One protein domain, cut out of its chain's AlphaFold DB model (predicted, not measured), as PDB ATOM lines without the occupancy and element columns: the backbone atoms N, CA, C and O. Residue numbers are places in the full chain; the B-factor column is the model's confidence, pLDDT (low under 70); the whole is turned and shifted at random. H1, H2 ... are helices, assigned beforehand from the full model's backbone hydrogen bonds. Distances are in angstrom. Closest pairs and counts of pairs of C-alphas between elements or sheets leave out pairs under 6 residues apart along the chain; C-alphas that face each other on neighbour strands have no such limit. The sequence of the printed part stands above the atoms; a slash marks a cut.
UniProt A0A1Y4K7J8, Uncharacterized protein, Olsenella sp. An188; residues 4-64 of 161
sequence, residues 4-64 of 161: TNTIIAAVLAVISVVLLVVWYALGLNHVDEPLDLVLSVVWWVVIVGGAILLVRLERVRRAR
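What this domain is: This is residues 4 to 64 of the 161 residues of an uncharacterized protein of Olsenella sp. An188 (UniProt A0A1Y4K7J8). The long helix H2 and the shorter H1 stand side by side like a narrow U, with a loop joining them at one end and little contact between them. The far end of H2, residues 59 to 64, sticks out, and so do residues 29 to 35 at the loop. The printed part has 61 residues with two named helices, H1 then H2, and no named strand: all helix, loose, with a radius of gyration of the C-alphas of 14.8 A, a rod spanning 49 by 18 by 11 A.

How they stand to each other: Start from H2, residues 34 to 64, and look across to H1, residues 4 to 25. They are close but not clearly touching; their closest C-alphas, of Leu 54 and Ile 8, are 7.8 A apart. They run opposite ways at a shallow tilt of 16 degrees. In H1 and H2 every O i to N i+4 pair is within hydrogen-bond range.

Where its parts are: Find C-alpha 34 at (174.694, 214.111, 181.849); H2 runs 45.9 A to C-alpha 64 at (177.358, 207.246, 136.544). H1 begins at C-alpha 4, (166.023, 213.673, 145.126), and runs 31.3 A.

The domain as a whole: The C-alphas farthest apart, of Asp 32 and Arg 64, are 49.6 A apart. The printed part has no cut, and the H1 to H2 link of 8 residues is short. Look for pLDDT under 70 at residues 4 to 8, 28 to 33 and 36.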
ATOM      1  N   THR A   4     165.443 214.715 144.256       51.41
ATOM      2  CA  THR A   4     166.023 213.673 145.126       51.41
ATOM      3  C   THR A   4     166.787 214.203 146.328       51.41
ATOM      4  O   THR A   4     166.756 213.558 147.368       51.41
ATOM      5  N   ASN A   5     167.398 215.391 146.248       58.00
ATOM      6  CA  ASN A   5     167.884 216.064 147.456       58.00
ATOM      7  C   ASN A   5     166.701 216.362 148.393       58.00
ATOM      8  O   ASN A   5     166.835 216.290 149.607       58.00
ATOM      9  N   THR A   6     165.521 216.611 147.814       61.88
ATOM     10  CA  THR A   6     164.259 216.738 148.548       61.88
ATOM     11  C   THR A   6     163.778 215.406 149.127       61.88
ATOM     12  O   THR A   6     163.351 215.393 150.271       61.88
ATOM     13  N   ILE A   7     163.878 214.281 148.403       61.84
ATOM     14  CA  ILE A   7     163.516 212.946 148.934       61.84
ATOM     15  C   ILE A   7     164.412 212.575 150.113       61.84
ATOM     16  O   ILE A   7     163.937 212.145 151.154       61.84
ATOM     17  N   ILE A   8     165.713 212.785 149.965       65.62
ATOM     18  CA  ILE A   8     166.700 212.551 151.011       65.62
ATOM     19  C   ILE A   8     166.432 213.433 152.237       65.62
ATOM     20  O   ILE A   8     166.409 212.934 153.361       65.62
ATOM     21  N   ALA A   9     166.195 214.732 152.027       70.81
ATOM     22  CA  ALA A   9     165.840 215.648 153.103       70.81
ATOM     23  C   ALA A   9     164.517 215.244 153.769       70.81
ATOM     24  O   ALA A   9     164.402 215.329 154.986       70.81
ATOM     25  N   ALA A  10     163.546 214.747 152.997       71.31
ATOM     26  CA  ALA A  10     162.286 214.237 153.519       71.31
ATOM     27  C   ALA A  10     162.493 212.981 154.375       71.31
ATOM     28  O   ALA A  10     161.933 212.896 155.462       71.31
ATOM     29  N   VAL A  11     163.342 212.041 153.947       75.69
ATOM     30  CA  VAL A  11     163.688 210.852 154.744       75.69
ATOM     31  C   VAL A  11     164.388 211.255 156.044       75.69
ATOM     32  O   VAL A  11     164.009 210.778 157.110       75.69
ATOM     33  N   LEU A  12     165.352 212.178 155.988       79.06
ATOM     34  CA  LEU A  12     166.014 212.719 157.182       79.06
ATOM     35  C   LEU A  12     165.040 213.444 158.115       79.06
ATOM     36  O   LEU A  12     165.129 213.274 159.326       79.06
ATOM     37  N   ALA A  13     164.095 214.211 157.572       78.06
ATOM     38  CA  ALA A  13     163.066 214.881 158.359       78.06
ATOM     39  C   ALA A  13     162.150 213.869 159.061       78.06
ATOM     40  O   ALA A  13     161.876 214.021 160.247       78.06
ATOM     41  N   VAL A  14     161.734 212.802 158.369       78.12
ATOM     42  CA  VAL A  14     160.928 211.722 158.963       78.12
ATOM     43  C   VAL A  14     161.696 211.021 160.083       78.12
ATOM     44  O   VAL A  14     161.159 210.850 161.173       78.12
ATOM     45  N   ILE A  15     162.963 210.670 159.852       80.25
ATOM     46  CA  ILE A  15     163.829 210.058 160.871       80.25
ATOM     47  C   ILE A  15     163.995 210.995 162.075       80.25
ATOM     48  O   ILE A  15     163.900 210.548 163.215       80.25
ATOM     49  N   SER A  16     164.174 212.295 161.828       79.06
ATOM     50  CA  SER A  16     164.274 213.317 162.872       79.06
ATOM     51  C   SER A  16     163.018 213.377 163.740       79.06
ATOM     52  O   SER A  16     163.110 213.330 164.964       79.06
ATOM     53  N   VAL A  17     161.834 213.381 163.119       79.94
ATOM     54  CA  VAL A  17     160.550 213.377 163.835       79.94
ATOM     55  C   VAL A  17     160.381 212.108 164.671       79.94
ATOM     56  O   VAL A  17     160.002 212.200 165.834       79.94
ATOM     57  N   VAL A  18     160.692 210.928 164.122       79.81
ATOM     58  CA  VAL A  18     160.587 209.661 164.868       79.81
ATOM     59  C   VAL A  18     161.518 209.660 166.080       79.81
ATOM     60  O   VAL A  18     161.109 209.270 167.170       79.81
ATOM     61  N   LEU A  19     162.753 210.125 165.915       75.94
ATOM     62  CA  LEU A  19     163.725 210.160 167.004       75.94
ATOM     63  C   LEU A  19     163.364 211.206 168.064       75.94
ATOM     64  O   LEU A  19     163.538 210.930 169.247       75.94
ATOM     65  N   LEU A  20     162.772 212.339 167.676       76.94
ATOM     66  CA  LEU A  20     162.222 213.325 168.612       76.94
ATOM     67  C   LEU A  20     161.067 212.740 169.444       76.94
ATOM     68  O   LEU A  20     160.982 212.973 170.648       76.94
ATOM     69  N   VAL A  21     160.197 211.945 168.811       76.56
ATOM     70  CA  VAL A  21     159.101 211.241 169.497       76.56
ATOM     71  C   VAL A  21     159.652 210.229 170.498       76.56
ATOM     72  O   VAL A  21     159.187 210.187 171.635       76.56
ATOM     73  N   VAL A  22     160.664 209.446 170.111       77.69
ATOM     74  CA  VAL A  22     161.329 208.489 171.009       77.69
ATOM     75  C   VAL A  22     162.022 209.210 172.168       77.69
ATOM     76  O   VAL A  22     161.884 208.790 173.311       77.69
ATOM     77  N   TRP A  23     162.708 210.322 171.897       73.38
ATOM     78  CA  TRP A  23     163.366 211.147 172.913       73.38
ATOM     79  C   TRP A  23     162.382 211.667 173.967       73.38
ATOM     80  O   TRP A  23     162.617 211.505 175.165       73.38
ATOM     81  N   TYR A  24     161.240 212.203 173.527       74.75
ATOM     82  CA  TYR A  24     160.192 212.686 174.426       74.75
ATOM     83  C   TYR A  24     159.524 211.544 175.207       74.75
ATOM     84  O   TYR A  24     159.307 211.660 176.412       74.75
ATOM     85  N   ALA A  25     159.229 210.419 174.547       76.12
ATOM     86  CA  ALA A  25     158.592 209.261 175.175       76.12
ATOM     87  C   ALA A  25     159.467 208.600 176.255       76.12
ATOM     88  O   ALA A  25     158.935 208.033 177.207       76.12
ATOM     89  N   LEU A  26     160.792 208.686 176.123       77.38
ATOM     90  CA  LEU A  26     161.749 208.169 177.103       77.38
ATOM     91  C   LEU A  26     162.000 209.130 178.280       77.38
ATOM     92  O   LEU A  26     162.752 208.778 179.183       77.38
ATOM     93  N   GLY A  27     161.389 210.321 178.292       72.00
ATOM     94  CA  GLY A  27     161.549 211.296 179.377       72.00
ATOM     95  C   GLY A  27     162.912 211.993 179.402       72.00
ATOM     96  O   GLY A  27     163.220 212.684 180.365       72.00
ATOM     97  N   LEU A  28     163.705 211.874 178.332       65.81
ATOM     98  CA  LEU A  28     165.076 212.390 178.229       65.81
ATOM     99  C   LEU A  28     165.157 213.921 178.036       65.81
ATOM    100  O   LEU A  28     166.211 214.448 177.706       65.81
ATOM    101  N   ASN A  29     164.050 214.640 178.231       68.25
ATOM    102  CA  ASN A  29     163.952 216.099 178.116       68.25
ATOM    103  C   ASN A  29     164.239 216.792 179.466       68.25
ATOM    104  O   ASN A  29     163.523 217.708 179.873       68.25
ATOM    105  N   HIS A  30     165.201 216.292 180.240       67.31
ATOM    106  CA  HIS A  30     165.600 216.877 181.524       67.31
ATOM    107  C   HIS A  30     167.019 217.435 181.393       67.31
ATOM    108  O   HIS A  30     167.973 216.698 181.174       67.31
ATOM    109  N   VAL A  31     167.127 218.759 181.513       58.84
ATOM    110  CA  VAL A  31     168.316 219.561 181.164       58.84
ATOM    111  C   VAL A  31     169.501 219.335 182.125       58.84
ATOM    112  O   VAL A  31     170.630 219.695 181.808       58.84
ATOM    113  N   ASP A  32     169.265 218.691 183.272       65.25
ATOM    114  CA  ASP A  32     170.255 218.521 184.347       65.25
ATOM    115  C   ASP A  32     170.915 217.128 184.387       65.25
ATOM    116  O   ASP A  32     171.723 216.848 185.276       65.25
ATOM    117  N   GLU A  33     170.609 216.236 183.436       69.81
ATOM    118  CA  GLU A  33     171.210 214.899 183.379       69.81
ATOM    119  C   GLU A  33     172.379 214.827 182.376       69.81
ATOM    120  O   GLU A  33     172.227 215.198 181.212       69.81
ATOM    121  N   PRO A  34     173.545 214.258 182.754       70.06
ATOM    122  CA  PRO A  34     174.694 214.111 181.849       70.06
ATOM    123  C   PRO A  34     174.386 213.243 180.615       70.06
ATOM    124  O   PRO A  34     175.119 213.285 179.625       70.06
ATOM    125  N   LEU A  35     173.297 212.469 180.661       70.31
ATOM    126  CA  LEU A  35     172.788 211.667 179.554       70.31
ATOM    127  C   LEU A  35     172.299 212.546 178.385       70.31
ATOM    128  O   LEU A  35     172.497 212.158 177.234       70.31
ATOM    129  N   ASP A  36     171.777 213.750 178.645       68.81
ATOM    130  CA  ASP A  36     171.319 214.679 177.597       68.81
ATOM    131  C   ASP A  36     172.487 215.164 176.716       68.81
ATOM    132  O   ASP A  36     172.423 215.142 175.483       68.81
ATOM    133  N   LEU A  37     173.636 215.470 177.332       76.38
ATOM    134  CA  LEU A  37     174.856 215.816 176.598       76.38
ATOM    135  C   LEU A  37     175.347 214.650 175.726       76.38
ATOM    136  O   LEU A  37     175.701 214.854 174.563       76.38
ATOM    137  N   VAL A  38     175.358 213.425 176.267       77.31
ATOM    138  CA  VAL A  38     175.752 212.221 175.514       77.31
ATOM    139  C   VAL A  38     174.833 212.026 174.313       77.31
ATOM    140  O   VAL A  38     175.309 211.770 173.205       77.31
ATOM    141  N   LEU A  39     173.526 212.197 174.505       74.81
ATOM    142  CA  LEU A  39     172.552 212.041 173.438       74.81
ATOM    143  C   LEU A  39     172.703 213.115 172.355       74.81
ATOM    144  O   LEU A  39     172.664 212.787 171.170       74.81
ATOM    145  N   SER A  40     172.953 214.369 172.737       73.94
ATOM    146  CA  SER A  40     173.245 215.463 171.802       73.94
ATOM    147  C   SER A  40     174.495 215.181 170.959       73.94
ATOM    148  O   SER A  40     174.481 215.345 169.736       73.94
ATOM    149  N   VAL A  41     175.568 214.664 171.566       79.31
ATOM    150  CA  VAL A  41     176.778 214.260 170.829       79.31
ATOM    151  C   VAL A  41     176.473 213.125 169.846       79.31
ATOM    152  O   VAL A  41     176.858 213.207 168.678       79.31
ATOM    153  N   VAL A  42     175.741 212.092 170.277       79.62
ATOM    154  CA  VAL A  42     175.304 210.992 169.396       79.62
ATOM    155  C   VAL A  42     174.450 211.526 168.241       79.62
ATOM    156  O   VAL A  42     174.623 211.102 167.098       79.62
ATOM    157  N   TRP A  43     173.585 212.503 168.504       78.06
ATOM    158  CA  TRP A  43     172.751 213.144 167.493       78.06
ATOM    159  C   TRP A  43     173.572 213.846 166.411       78.06
ATOM    160  O   TRP A  43     173.350 213.639 165.215       78.06
ATOM    161  N   TRP A  44     174.581 214.620 166.814       81.88
ATOM    162  CA  TRP A  44     175.502 215.254 165.875       81.88
ATOM    163  C   TRP A  44     176.267 214.229 165.037       81.88
ATOM    164  O   TRP A  44     176.424 214.430 163.832       81.88
ATOM    165  N   VAL A  45     176.675 213.102 165.627       82.25
ATOM    166  CA  VAL A  45     177.309 212.001 164.885       82.25
ATOM    167  C   VAL A  45     176.362 211.427 163.826       82.25
ATOM    168  O   VAL A  45     176.790 211.202 162.693       82.25
ATOM    169  N   VAL A  46     175.075 211.249 164.140       81.12
ATOM    170  CA  VAL A  46     174.066 210.784 163.172       81.12
ATOM    171  C   VAL A  46     173.876 211.795 162.037       81.12
ATOM    172  O   VAL A  46     173.870 211.397 160.871       81.12
ATOM    173  N   ILE A  47     173.781 213.095 162.341       78.25
ATOM    174  CA  ILE A  47     173.661 214.153 161.321       78.25
ATOM    175  C   ILE A  47     174.887 214.164 160.402       78.25
ATOM    176  O   ILE A  47     174.740 214.159 159.178       78.25
ATOM    177  N   VAL A  48     176.093 214.157 160.976       81.56
ATOM    178  CA  VAL A  48     177.351 214.166 160.215       81.56
ATOM    179  C   VAL A  48     177.471 212.904 159.362       81.56
ATOM    180  O   VAL A  48     177.770 212.994 158.170       81.56
ATOM    181  N   GLY A  49     177.173 211.733 159.928       83.50
ATOM    182  CA  GLY A  49     177.167 210.462 159.204       83.50
ATOM    183  C   GLY A  49     176.171 210.459 158.042       83.50
ATOM    184  O   GLY A  49     176.518 210.059 156.927       83.50
ATOM    185  N   GLY A  50     174.965 210.984 158.271       80.00
ATOM    186  CA  GLY A  50     173.959 211.199 157.236       80.00
ATOM    187  C   GLY A  50     174.491 212.091 156.117       80.00
ATOM    188  O   GLY A  50     174.515 211.671 154.964       80.00
ATOM    189  N   ALA A  51     175.005 213.277 156.444       78.94
ATOM    190  CA  ALA A  51     175.554 214.211 155.463       78.94
ATOM    191  C   ALA A  51     176.669 213.581 154.604       78.94
ATOM    192  O   ALA A  51     176.652 213.714 153.378       78.94
ATOM    193  N   ILE A  52     177.596 212.838 155.221       81.81
ATOM    194  CA  ILE A  52     178.671 212.127 154.510       81.81
ATOM    195  C   ILE A  52     178.095 211.104 153.526       81.81
ATOM    196  O   ILE A  52     178.512 211.062 152.362       81.81
ATOM    197  N   LEU A  53     177.126 210.294 153.963       81.62
ATOM    198  CA  LEU A  53     176.484 209.296 153.111       81.62
ATOM    199  C   LEU A  53     175.812 209.951 151.899       81.62
ATOM    200  O   LEU A  53     175.973 209.473 150.776       81.62
ATOM    201  N   LEU A  54     175.122 211.074 152.099       78.69
ATOM    202  CA  LEU A  54     174.457 211.803 151.017       78.69
ATOM    203  C   LEU A  54     175.434 212.356 149.994       78.69
ATOM    204  O   LEU A  54     175.237 212.174 148.791       78.69
ATOM    205  N   VAL A  55     176.511 212.985 150.460       81.00
ATOM    206  CA  VAL A  55     177.572 213.479 149.579       81.00
ATOM    207  C   VAL A  55     178.164 212.323 148.774       81.00
ATOM    208  O   VAL A  55     178.384 212.457 147.568       81.00
ATOM    209  N   ARG A  56     178.382 211.163 149.405       79.50
ATOM    210  CA  ARG A  56     178.923 209.977 148.731       79.50
ATOM    211  C   ARG A  56     177.969 209.435 147.668       79.50
ATOM    212  O   ARG A  56     178.405 209.175 146.547       79.50
ATOM    213  N   LEU A  57     176.683 209.303 147.989       78.06
ATOM    214  CA  LEU A  57     175.657 208.849 147.047       78.06
ATOM    215  C   LEU A  57     175.532 209.794 145.846       78.06
ATOM    216  O   LEU A  57     175.489 209.335 144.703       78.06
ATOM    217  N   GLU A  58     175.550 211.105 146.082       79.81
ATOM    218  CA  GLU A  58     175.474 212.101 145.014       79.81
ATOM    219  C   GLU A  58     176.713 212.060 144.105       79.81
ATOM    220  O   GLU A  58     176.576 212.128 142.881       79.81
ATOM    221  N   ARG A  59     177.918 211.869 144.664       79.81
ATOM    222  CA  ARG A  59     179.146 211.692 143.867       79.81
ATOM    223  C   ARG A  59     179.066 210.466 142.957       79.81
ATOM    224  O   ARG A  59     179.317 210.585 141.760       79.81
ATOM    225  N   VAL A  60     178.674 209.308 143.498       78.75
ATOM    226  CA  VAL A  60     178.541 208.059 142.720       78.75
ATOM    227  C   VAL A  60     177.507 208.218 141.609       78.75
ATOM    228  O   VAL A  60     177.743 207.818 140.467       78.75
ATOM    229  N   ARG A  61     176.371 208.845 141.919       80.56
ATOM    230  CA  ARG A  61     175.322 209.113 140.939       80.56
ATOM    231  C   ARG A  61     175.830 209.998 139.801       80.56
ATOM    232  O   ARG A  61     175.663 209.634 138.641       80.56
ATOM    233  N   ARG A  62     176.476 211.129 140.103       81.00
ATOM    234  CA  ARG A  62     177.015 212.028 139.066       81.00
ATOM    235  C   ARG A  62     178.104 211.371 138.225       81.00
ATOM    236  O   ARG A  62     178.190 211.654 137.037       81.00
ATOM    237  N   ALA A  63     178.929 210.504 138.811       78.81
ATOM    238  CA  ALA A  63     179.911 209.724 138.056       78.81
ATOM    239  C   ALA A  63     179.232 208.769 137.057       78.81
ATOM    240  O   ALA A  63     179.627 208.713 135.894       78.81
ATOM    241  N   ARG A  64     178.149 208.086 137.462       80.50
ATOM    242  CA  ARG A  64     177.358 207.246 136.544       80.50
ATOM    243  C   ARG A  64     176.740 208.053 135.404       80.50
ATOM    244  O   ARG A  64     176.854 207.647 134.257       80.50
TER     245      ARG A  64